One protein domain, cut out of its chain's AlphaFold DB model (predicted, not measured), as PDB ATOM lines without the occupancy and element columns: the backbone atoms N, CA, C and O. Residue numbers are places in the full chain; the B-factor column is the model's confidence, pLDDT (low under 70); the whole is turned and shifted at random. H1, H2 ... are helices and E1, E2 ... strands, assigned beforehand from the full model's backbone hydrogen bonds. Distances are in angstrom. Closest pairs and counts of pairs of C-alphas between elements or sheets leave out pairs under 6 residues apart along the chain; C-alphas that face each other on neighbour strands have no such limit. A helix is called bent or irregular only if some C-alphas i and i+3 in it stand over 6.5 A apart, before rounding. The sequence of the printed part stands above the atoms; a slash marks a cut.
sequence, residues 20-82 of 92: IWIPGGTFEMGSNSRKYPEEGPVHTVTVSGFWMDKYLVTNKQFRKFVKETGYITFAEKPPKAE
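What this domain is: This is residues 20 to 82 of the 92 residues of the protein "Sulfatase-modifying factor 1" of Microcystis aeruginosa PCC 9717 (UniProt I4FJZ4). The model is an open U: a long two-stranded ribbon, bent partway, with a wide loop at residues 30 to 42 makes one side, and H1 with the tail of residues 72 to 82 makes the other. E1 and E2 form one edge of the ribbon, E4 and E3 the other, and the tail sticks out free. The 63 printed residues hold four named strands and then one helix, in the order E1, E2, E3, E4, H1, in two antiparallel sheets, E1 - E4 and E2 - E3. The class is mixed, helices and strands, with 28 residues, under half, in named elements. The whole is extended and flat, with a radius of gyration of the C-alphas of 18.7 A and spans of 41 by 37 by 17 A.

Where its parts are: E1, residues 20 to 22, begins at C-alpha 20 (142.263, 163.445, 196.996). E2 is residues 25 to 29, 11.6 A long, and E3 residues 43 to 47, 12.9 A. E4 is residues 50 to 53, 10.2 A. H1, residues 59 to 69, is 15.3 A long and ends at C-alpha 69 (144.618, 188.139, 202.611).

How they stand to each other: E1 and E4 are antiparallel at 137 degrees, with N 22 and O 50 2.8 A apart, within hydrogen-bond range. E1 runs on into E2 at 77 degrees. E2 and E3 form a hairpin, antiparallel at 147 degrees, with N 27 and O 45 at 2.9 A. E3 runs on into E4 at 93 degrees. H1 is apart from E1, E2 and E3; every O i to N i+4 pair in it is within hydrogen-bond range.

The domain as a whole: The C-alphas of Pro 23 and Ala 81 are the two farthest apart, 45.9 A. The printed part has no cut. The link from E2 to E3 is long, 13 residues. The mean pLDDT of the printed part is 93.6, and no printed residue is under 70.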
ATOM      1  N   ILE A  20     142.108 164.841 197.406       96.69
ATOM      2  CA  ILE A  20     142.263 163.445 196.996       96.69
ATOM      3  C   ILE A  20     143.199 163.344 195.792       96.69
ATOM      4  O   ILE A  20     143.253 164.248 194.957       96.69
ATOM      5  N   TRP A  21     143.967 162.258 195.721       96.62
ATOM      6  CA  TRP A  21     144.847 161.997 194.586       96.62
ATOM      7  C   TRP A  21     144.031 161.439 193.430       96.62
ATOM      8  O   TRP A  21     143.365 160.414 193.581       96.62
ATOM      9  N   ILE A  22     144.115 162.103 192.284       96.31
ATOM     10  CA  ILE A  22     143.611 161.605 191.013       96.31
ATOM     11  C   ILE A  22     144.814 161.045 190.255       96.31
ATOM     12  O   ILE A  22     145.696 161.818 189.863       96.31
ATOM     13  N   PRO A  23     144.897 159.714 190.065       95.94
ATOM     14  CA  PRO A  23     145.961 159.124 189.271       95.94
ATOM     15  C   PRO A  23     145.950 159.698 187.860       95.94
ATOM     16  O   PRO A  23     144.891 159.901 187.266       95.94
ATOM     17  N   GLY A  24     147.139 159.939 187.315       96.19
ATOM     18  CA  GLY A  24     147.252 160.340 185.921       96.19
ATOM     19  C   GLY A  24     146.738 159.231 185.011       96.19
ATOM     20  O   GLY A  24     146.808 158.046 185.342       96.19
ATOM     21  N   GLY A  25     146.297 159.591 183.816       95.19
ATOM     22  CA  GLY A  25     145.772 158.622 182.868       95.19
ATOM     23  C   GLY A  25     145.513 159.227 181.505       95.19
ATOM     24  O   GLY A  25     145.664 160.432 181.294       95.19
ATOM     25  N   THR A  26     145.117 158.354 180.589       96.25
ATOM     26  CA  THR A  26     144.660 158.719 179.254       96.25
ATOM     27  C   THR A  26     143.171 158.418 179.159       96.25
ATOM     28  O   THR A  26     142.752 157.322 179.528       96.25
ATOM     29  N   PHE A  27     142.375 159.375 178.690       95.25
ATOM     30  CA  PHE A  27     140.925 159.230 178.556       95.25
ATOM     31  C   PHE A  27     140.393 160.024 177.358       95.25
ATOM     32  O   PHE A  27     141.095 160.860 176.789       95.25
ATOM     33  N   GLU A  28     139.151 159.745 176.977       97.56
ATOM     34  CA  GLU A  28     138.424 160.494 175.956       97.56
ATOM     35  C   GLU A  28     137.770 161.730 176.587       97.56
ATOM     36  O   GLU A  28     136.898 161.608 177.449       97.56
ATOM     37  N   MET A  29     138.214 162.922 176.187       96.75
ATOM     38  CA  MET A  29     137.678 164.201 176.653       96.75
ATOM     39  C   MET A  29     136.776 164.821 175.587       96.75
ATOM     40  O   MET A  29     137.081 164.759 174.396       96.75
ATOM     41  N   GLY A  30     135.704 165.469 176.036       95.81
ATOM     42  CA  GLY A  30     134.743 166.166 175.185       95.81
ATOM     43  C   GLY A  30     133.526 165.310 174.839       95.81
ATOM     44  O   GLY A  30     133.291 164.255 175.427       95.81
ATOM     45  N   SER A  31     132.728 165.787 173.889       94.75
ATOM     46  CA  SER A  31     131.464 165.180 173.476       94.75
ATOM     47  C   SER A  31     131.274 165.285 171.965       94.75
ATOM     48  O   SER A  31     131.625 166.282 171.348       94.75
ATOM     49  N   ASN A  32     130.669 164.267 171.348       92.69
ATOM     50  CA  ASN A  32     130.261 164.321 169.936       92.69
ATOM     51  C   ASN A  32     128.799 164.792 169.774       92.69
ATOM     52  O   ASN A  32     128.210 164.670 168.697       92.69
ATOM     53  N   SER A  33     128.186 165.301 170.849       92.31
ATOM     54  CA  SER A  33     126.834 165.857 170.825       92.31
ATOM     55  C   SER A  33     126.772 167.113 169.960       92.31
ATOM     56  O   SER A  33     127.533 168.054 170.149       92.31
ATOM     57  N   ARG A  34     125.789 167.186 169.057       87.44
ATOM     58  CA  ARG A  34     125.528 168.411 168.277       87.44
ATOM     59  C   ARG A  34     124.829 169.512 169.078       87.44
ATOM     60  O   ARG A  34     124.698 170.619 168.570       87.44
ATOM     61  N   LYS A  35     124.328 169.205 170.282       92.38
ATOM     62  CA  LYS A  35     123.587 170.165 171.113       92.38
ATOM     63  C   LYS A  35     124.497 171.261 171.674       92.38
ATOM     64  O   LYS A  35     124.044 172.391 171.800       92.38
ATOM     65  N   TYR A  36     125.746 170.908 171.965       89.75
ATOM     66  CA  TYR A  36     126.770 171.798 172.506       89.75
ATOM     67  C   TYR A  36     128.053 171.606 171.689       89.75
ATOM     68  O   TYR A  36     128.920 170.822 172.079       89.75
ATOM     69  N   PRO A  37     128.149 172.220 170.492       89.12
ATOM     70  CA  PRO A  37     129.299 172.043 169.605       89.12
ATOM     71  C   PRO A  37     130.642 172.397 170.261       89.12
ATOM     72  O   PRO A  37     131.663 171.813 169.910       89.12
ATOM     73  N   GLU A  38     130.635 173.325 171.216       92.75
ATOM     74  CA  GLU A  38     131.789 173.766 171.999       92.75
ATOM     75  C   GLU A  38     132.343 172.700 172.957       92.75
ATOM     76  O   GLU A  38     133.493 172.802 173.376       92.75
ATOM     77  N   GLU A  39     131.560 171.670 173.291       94.81
ATOM     78  CA  GLU A  39     132.015 170.546 174.121       94.81
ATOM     79  C   GLU A  39     132.793 169.491 173.314       94.81
ATOM     80  O   GLU A  39     133.333 168.548 173.895       94.81
ATOM     81  N   GLY A  40     132.828 169.601 171.983       93.50
ATOM     82  CA  GLY A  40     133.415 168.611 171.083       93.50
ATOM     83  C   GLY A  40     134.642 169.081 170.296       93.50
ATOM     84  O   GLY A  40     135.048 170.239 170.383       93.50
ATOM     85  N   PRO A  41     135.216 168.187 169.467       94.88
ATOM     86  CA  PRO A  41     134.904 166.757 169.372       94.88
ATOM     87  C   PRO A  41     135.549 165.947 170.505       94.88
ATOM     88  O   PRO A  41     136.463 166.416 171.192       94.88
ATOM     89  N   VAL A  42     135.126 164.688 170.646       97.62
ATOM     90  CA  VAL A  42     135.840 163.730 171.499       97.62
ATOM     91  C   VAL A  42     137.267 163.538 170.985       97.62
ATOM     92  O   VAL A  42     137.477 163.284 169.797       97.62
ATOM     93  N   HIS A  43     138.248 163.635 171.879       95.81
ATOM     94  CA  HIS A  43     139.649 163.371 171.570       95.81
ATOM     95  C   HIS A  43     140.399 162.783 172.771       95.81
ATOM     96  O   HIS A  43     140.014 162.953 173.929       95.81
ATOM     97  N   THR A  44     141.492 162.073 172.490       97.75
ATOM     98  CA  THR A  44     142.308 161.409 173.510       97.75
ATOM     99  C   THR A  44     143.224 162.406 174.216       97.75
ATOM    100  O   THR A  44     144.091 163.011 173.584       97.75
ATOM    101  N   VAL A  45     143.091 162.523 175.536       97.44
ATOM    102  CA  VAL A  45     143.920 163.392 176.384       97.44
ATOM    103  C   VAL A  45     144.685 162.547 177.391       97.44
ATOM    104  O   VAL A  45     144.123 161.645 178.003       97.44
ATOM    105  N   THR A  46     145.970 162.853 177.583       96.50
ATOM    106  CA  THR A  46     146.785 162.282 178.663       96.50
ATOM    107  C   THR A  46     147.118 163.366 179.673       96.50
ATOM    108  O   THR A  46     147.682 164.393 179.306       96.50
ATOM    109  N   VAL A  47     146.795 163.121 180.941       96.19
ATOM    110  CA  VAL A  47     147.094 164.030 182.053       96.19
ATOM    111  C   VAL A  47     147.967 163.337 183.092       96.19
ATOM    112  O   VAL A  47     147.811 162.144 183.370       96.19
ATOM    113  N   SER A  48     148.901 164.087 183.675       96.12
ATOM    114  CA  SER A  48     149.639 163.650 184.861       96.12
ATOM    115  C   SER A  48     148.711 163.581 186.075       96.12
ATOM    116  O   SER A  48     147.668 164.230 186.100       96.12
ATOM    117  N   GLY A  49     149.084 162.795 187.086       96.00
ATOM    118  CA  GLY A  49     148.316 162.735 188.331       96.00
ATOM    119  C   GLY A  49     148.397 164.042 189.116       96.00
ATOM    120  O   GLY A  49     149.418 164.733 189.073       96.00
ATOM    121  N   PHE A  50     147.326 164.378 189.830       96.31
ATOM    122  CA  PHE A  50     147.216 165.631 190.574       96.31
ATOM    123  C   PHE A  50     146.305 165.493 191.798       96.31
ATOM    124  O   PHE A  50     145.537 164.541 191.935       96.31
ATOM    125  N   TRP A  51     146.405 166.459 192.708       97.38
ATOM    126  CA  TRP A  51     145.504 166.583 193.852       97.38
ATOM    127  C   TRP A  51     144.287 167.428 193.479       97.38
ATOM    128  O   TRP A  51     144.450 168.501 192.902       97.38
ATOM    129  N   MET A  52     143.090 166.984 193.854       96.94
ATOM    130  CA  MET A  52     141.846 167.725 193.637       96.94
ATOM    131  C   MET A  52     140.997 167.740 194.903       96.94
ATOM    132  O   MET A  52     140.947 166.741 195.623       96.94
ATOM    133  N   ASP A  53     140.329 168.859 195.182       97.19
ATOM    134  CA  ASP A  53     139.412 168.934 196.316       97.19
ATOM    135  C   ASP A  53     138.226 167.999 196.091       97.19
ATOM    136  O   ASP A  53     137.605 167.979 195.028       97.19
ATOM    137  N   LYS A  54     137.881 167.236 197.130       96.88
ATOM    138  CA  LYS A  54     136.696 166.374 197.112       96.88
ATOM    139  C   LYS A  54     135.385 167.173 197.075       96.88
ATOM    140  O   LYS A  54     134.353 166.645 196.666       96.88
ATOM    141  N   TYR A  55     135.410 168.421 197.538       96.38
ATOM    142  CA  TYR A  55     134.240 169.282 197.682       96.38
ATOM    143  C   TYR A  55     134.504 170.662 197.084       96.38
ATOM    144  O   TYR A  55     135.639 171.125 197.054       96.38
ATOM    145  N   LEU A  56     133.443 171.348 196.660       96.75
ATOM    146  CA  LEU A  56     133.543 172.751 196.263       96.75
ATOM    147  C   LEU A  56     134.010 173.622 197.437       96.75
ATOM    148  O   LEU A  56     133.706 173.340 198.600       96.75
ATOM    149  N   VAL A  57     134.684 174.730 197.115       95.38
ATOM    150  CA  VAL A  57     135.065 175.737 198.111       95.38
ATOM    151  C   VAL A  57     133.807 176.314 198.754       95.38
ATOM    152  O   VAL A  57     132.939 176.885 198.098       95.38
ATOM    153  N   THR A  58     133.710 176.177 200.070       95.69
ATOM    154  CA  THR A  58     132.579 176.679 200.852       95.69
ATOM    155  C   THR A  58     132.714 178.170 201.149       95.69
ATOM    156  O   THR A  58     133.817 178.702 201.303       95.69
ATOM    157  N   ASN A  59     131.584 178.834 201.404       97.38
ATOM    158  CA  ASN A  59     131.558 180.224 201.880       97.38
ATOM    159  C   ASN A  59     132.412 180.440 203.140       97.38
ATOM    160  O   ASN A  59     132.997 181.506 203.325       97.38
ATOM    161  N   LYS A  60     132.498 179.438 204.026       97.19
ATOM    162  CA  LYS A  60     133.326 179.512 205.237       97.19
ATOM    163  C   LYS A  60     134.818 179.527 204.897       97.19
ATOM    164  O   LYS A  60     135.551 180.323 205.481       97.19
ATOM    165  N   GLN A  61     135.258 178.672 203.974       95.94
ATOM    166  CA  GLN A  61     136.648 178.634 203.509       95.94
ATOM    167  C   GLN A  61     137.011 179.920 202.763       95.94
ATOM    168  O   GLN A  61     138.015 180.545 203.095       95.94
ATOM    169  N   PHE A  62     136.157 180.373 201.843       96.56
ATOM    170  CA  PHE A  62     136.409 181.609 201.103       96.56
ATOM    171  C   PHE A  62     136.464 182.837 202.025       96.56
ATOM    172  O   PHE A  62     137.373 183.655 201.928       96.56
ATOM    173  N   ARG A  63     135.565 182.925 203.016       96.88
ATOM    174  CA  ARG A  63     135.604 183.991 204.033       96.88
ATOM    175  C   ARG A  63     136.902 183.984 204.838       96.88
ATOM    176  O   ARG A  63     137.388 185.050 205.202       96.88
ATOM    177  N   LYS A  64     137.439 182.804 205.160       96.81
ATOM    178  CA  LYS A  64     138.731 182.691 205.846       96.81
ATOM    179  C   LYS A  64     139.847 183.274 204.973       96.81
ATOM    180  O   LYS A  64     140.578 184.129 205.454       96.81
ATOM    181  N   PHE A  65     139.895 182.895 203.698       96.50
ATOM    182  CA  PHE A  65     140.846 183.442 202.728       96.50
ATOM    183  C   PHE A  65     140.771 184.976 202.631       96.50
ATOM    184  O   PHE A  65     141.796 185.641 202.759       96.50
ATOM    185  N   VAL A  66     139.571 185.551 202.490       97.62
ATOM    186  CA  VAL A  66     139.384 187.014 202.434       97.62
ATOM    187  C   VAL A  66     139.900 187.691 203.704       97.62
ATOM    188  O   VAL A  66     140.611 188.685 203.623       97.62
ATOM    189  N   LYS A  67     139.601 187.136 204.887       97.62
ATOM    190  CA  LYS A  67     140.080 187.688 206.166       97.62
ATOM    191  C   LYS A  67     141.602 187.642 206.309       97.62
ATOM    192  O   LYS A  67     142.166 188.546 206.910       97.62
ATOM    193  N   GLU A  68     142.243 186.593 205.805       97.69
ATOM    194  CA  GLU A  68     143.695 186.401 205.923       97.69
ATOM    195  C   GLU A  68     144.485 187.233 204.907       97.69
ATOM    196  O   GLU A  68     145.599 187.653 205.199       97.69
ATOM    197  N   THR A  69     143.915 187.482 203.726       97.50
ATOM    198  CA  THR A  69     144.618 188.139 202.611       97.50
ATOM    199  C   THR A  69     144.166 189.571 202.341       97.50
ATOM    200  O   THR A  69     144.855 190.302 201.637       97.50
ATOM    201  N   GLY A  70     143.002 189.973 202.856       95.94
ATOM    202  CA  GLY A  70     142.355 191.233 202.490       95.94
ATOM    203  C   GLY A  70     141.843 191.261 201.045       95.94
ATOM    204  O   GLY A  70     141.664 192.340 200.488       95.94
ATOM    205  N   TYR A  71     141.648 190.099 200.412       96.25
ATOM    206  CA  TYR A  71     141.243 190.019 199.010       96.25
ATOM    207  C   TYR A  71     139.876 190.669 198.754       96.25
ATOM    208  O   TYR A  71     138.890 190.305 199.392       96.25
ATOM    209  N   ILE A  72     139.820 191.572 197.771       93.94
ATOM    210  CA  ILE A  72     138.585 192.193 197.271       93.94
ATOM    211  C   ILE A  72     138.210 191.504 195.963       93.94
ATOM    212  O   ILE A  72     138.976 191.522 194.990       93.94
ATOM    213  N   THR A  73     137.035 190.884 195.942       91.75
ATOM    214  CA  THR A  73     136.546 190.165 194.766       91.75
ATOM    215  C   THR A  73     136.267 191.116 193.609       91.75
ATOM    216  O   THR A  73     136.095 192.318 193.787       91.75
ATOM    217  N   PHE A  74     136.202 190.574 192.391       88.06
ATOM    218  CA  PHE A  74     135.811 191.369 191.228       88.06
ATOM    219  C   PHE A  74     134.419 191.995 191.404       88.06
ATOM    220  O   PHE A  74     134.250 193.164 191.092       88.06
ATOM    221  N   ALA A  75     133.467 191.257 191.984       86.06
ATOM    222  CA  ALA A  75     132.104 191.735 192.222       86.06
ATOM    223  C   ALA A  75     132.008 192.872 193.257       86.06
ATOM    224  O   ALA A  75     131.026 193.604 193.265       86.06
ATOM    225  N   GLU A  76     132.999 193.019 194.140       86.50
ATOM    226  CA  GLU A  76     133.056 194.110 195.123       86.50
ATOM    227  C   GLU A  76     133.752 195.363 194.578       86.50
ATOM    228  O   GLU A  76     133.700 196.421 195.206       86.50
ATOM    229  N   LYS A  77     134.425 195.269 193.424       86.00
ATOM    230  CA  LYS A  77     135.024 196.438 192.779       86.00
ATOM    231  C   LYS A  77     133.915 197.231 192.081       86.00
ATOM    232  O   LYS A  77     133.104 196.617 191.390       86.00
ATOM    233  N   PRO A  78     133.891 198.569 192.213       80.62
ATOM    234  CA  PRO A  78     132.966 199.389 191.445       80.62
ATOM    235  C   PRO A  78     133.124 199.088 189.948       80.62
ATOM    236  O   PRO A  78     134.271 199.054 189.476       80.62
ATOM    237  N   PRO A  79     132.024 198.845 189.215       77.44
ATOM    238  CA  PRO A  79     132.095 198.650 187.778       77.44
ATOM    239  C   PRO A  79     132.681 199.908 187.144       77.44
ATOM    240  O   PRO A  79     132.312 201.033 187.485       77.44
ATOM    241  N   LYS A  80     133.637 199.721 186.242       77.62
ATOM    242  CA  LYS A  80     134.157 200.812 185.427       77.62
ATOM    243  C   LYS A  80     133.305 200.912 184.175       77.62
ATOM    244  O   LYS A  80     133.040 199.892 183.544       77.62
ATOM    245  N   ALA A  81     132.898 202.120 183.802       75.38
ATOM    246  CA  ALA A  81     132.070 202.332 182.616       75.38
ATOM    247  C   ALA A  81     132.733 201.771 181.341       75.38
ATOM    248  O   ALA A  81     132.050 201.286 180.443       75.38
ATOM    249  N   GLU A  82     134.069 201.759 181.287       78.75
ATOM    250  CA  GLU A  82     134.836 201.230 180.155       78.75
ATOM    251  C   GLU A  82     134.707 199.708 179.981       78.75
ATOM    252  O   GLU A  82     134.827 199.214 178.860       78.75
TER     253      GLU A  82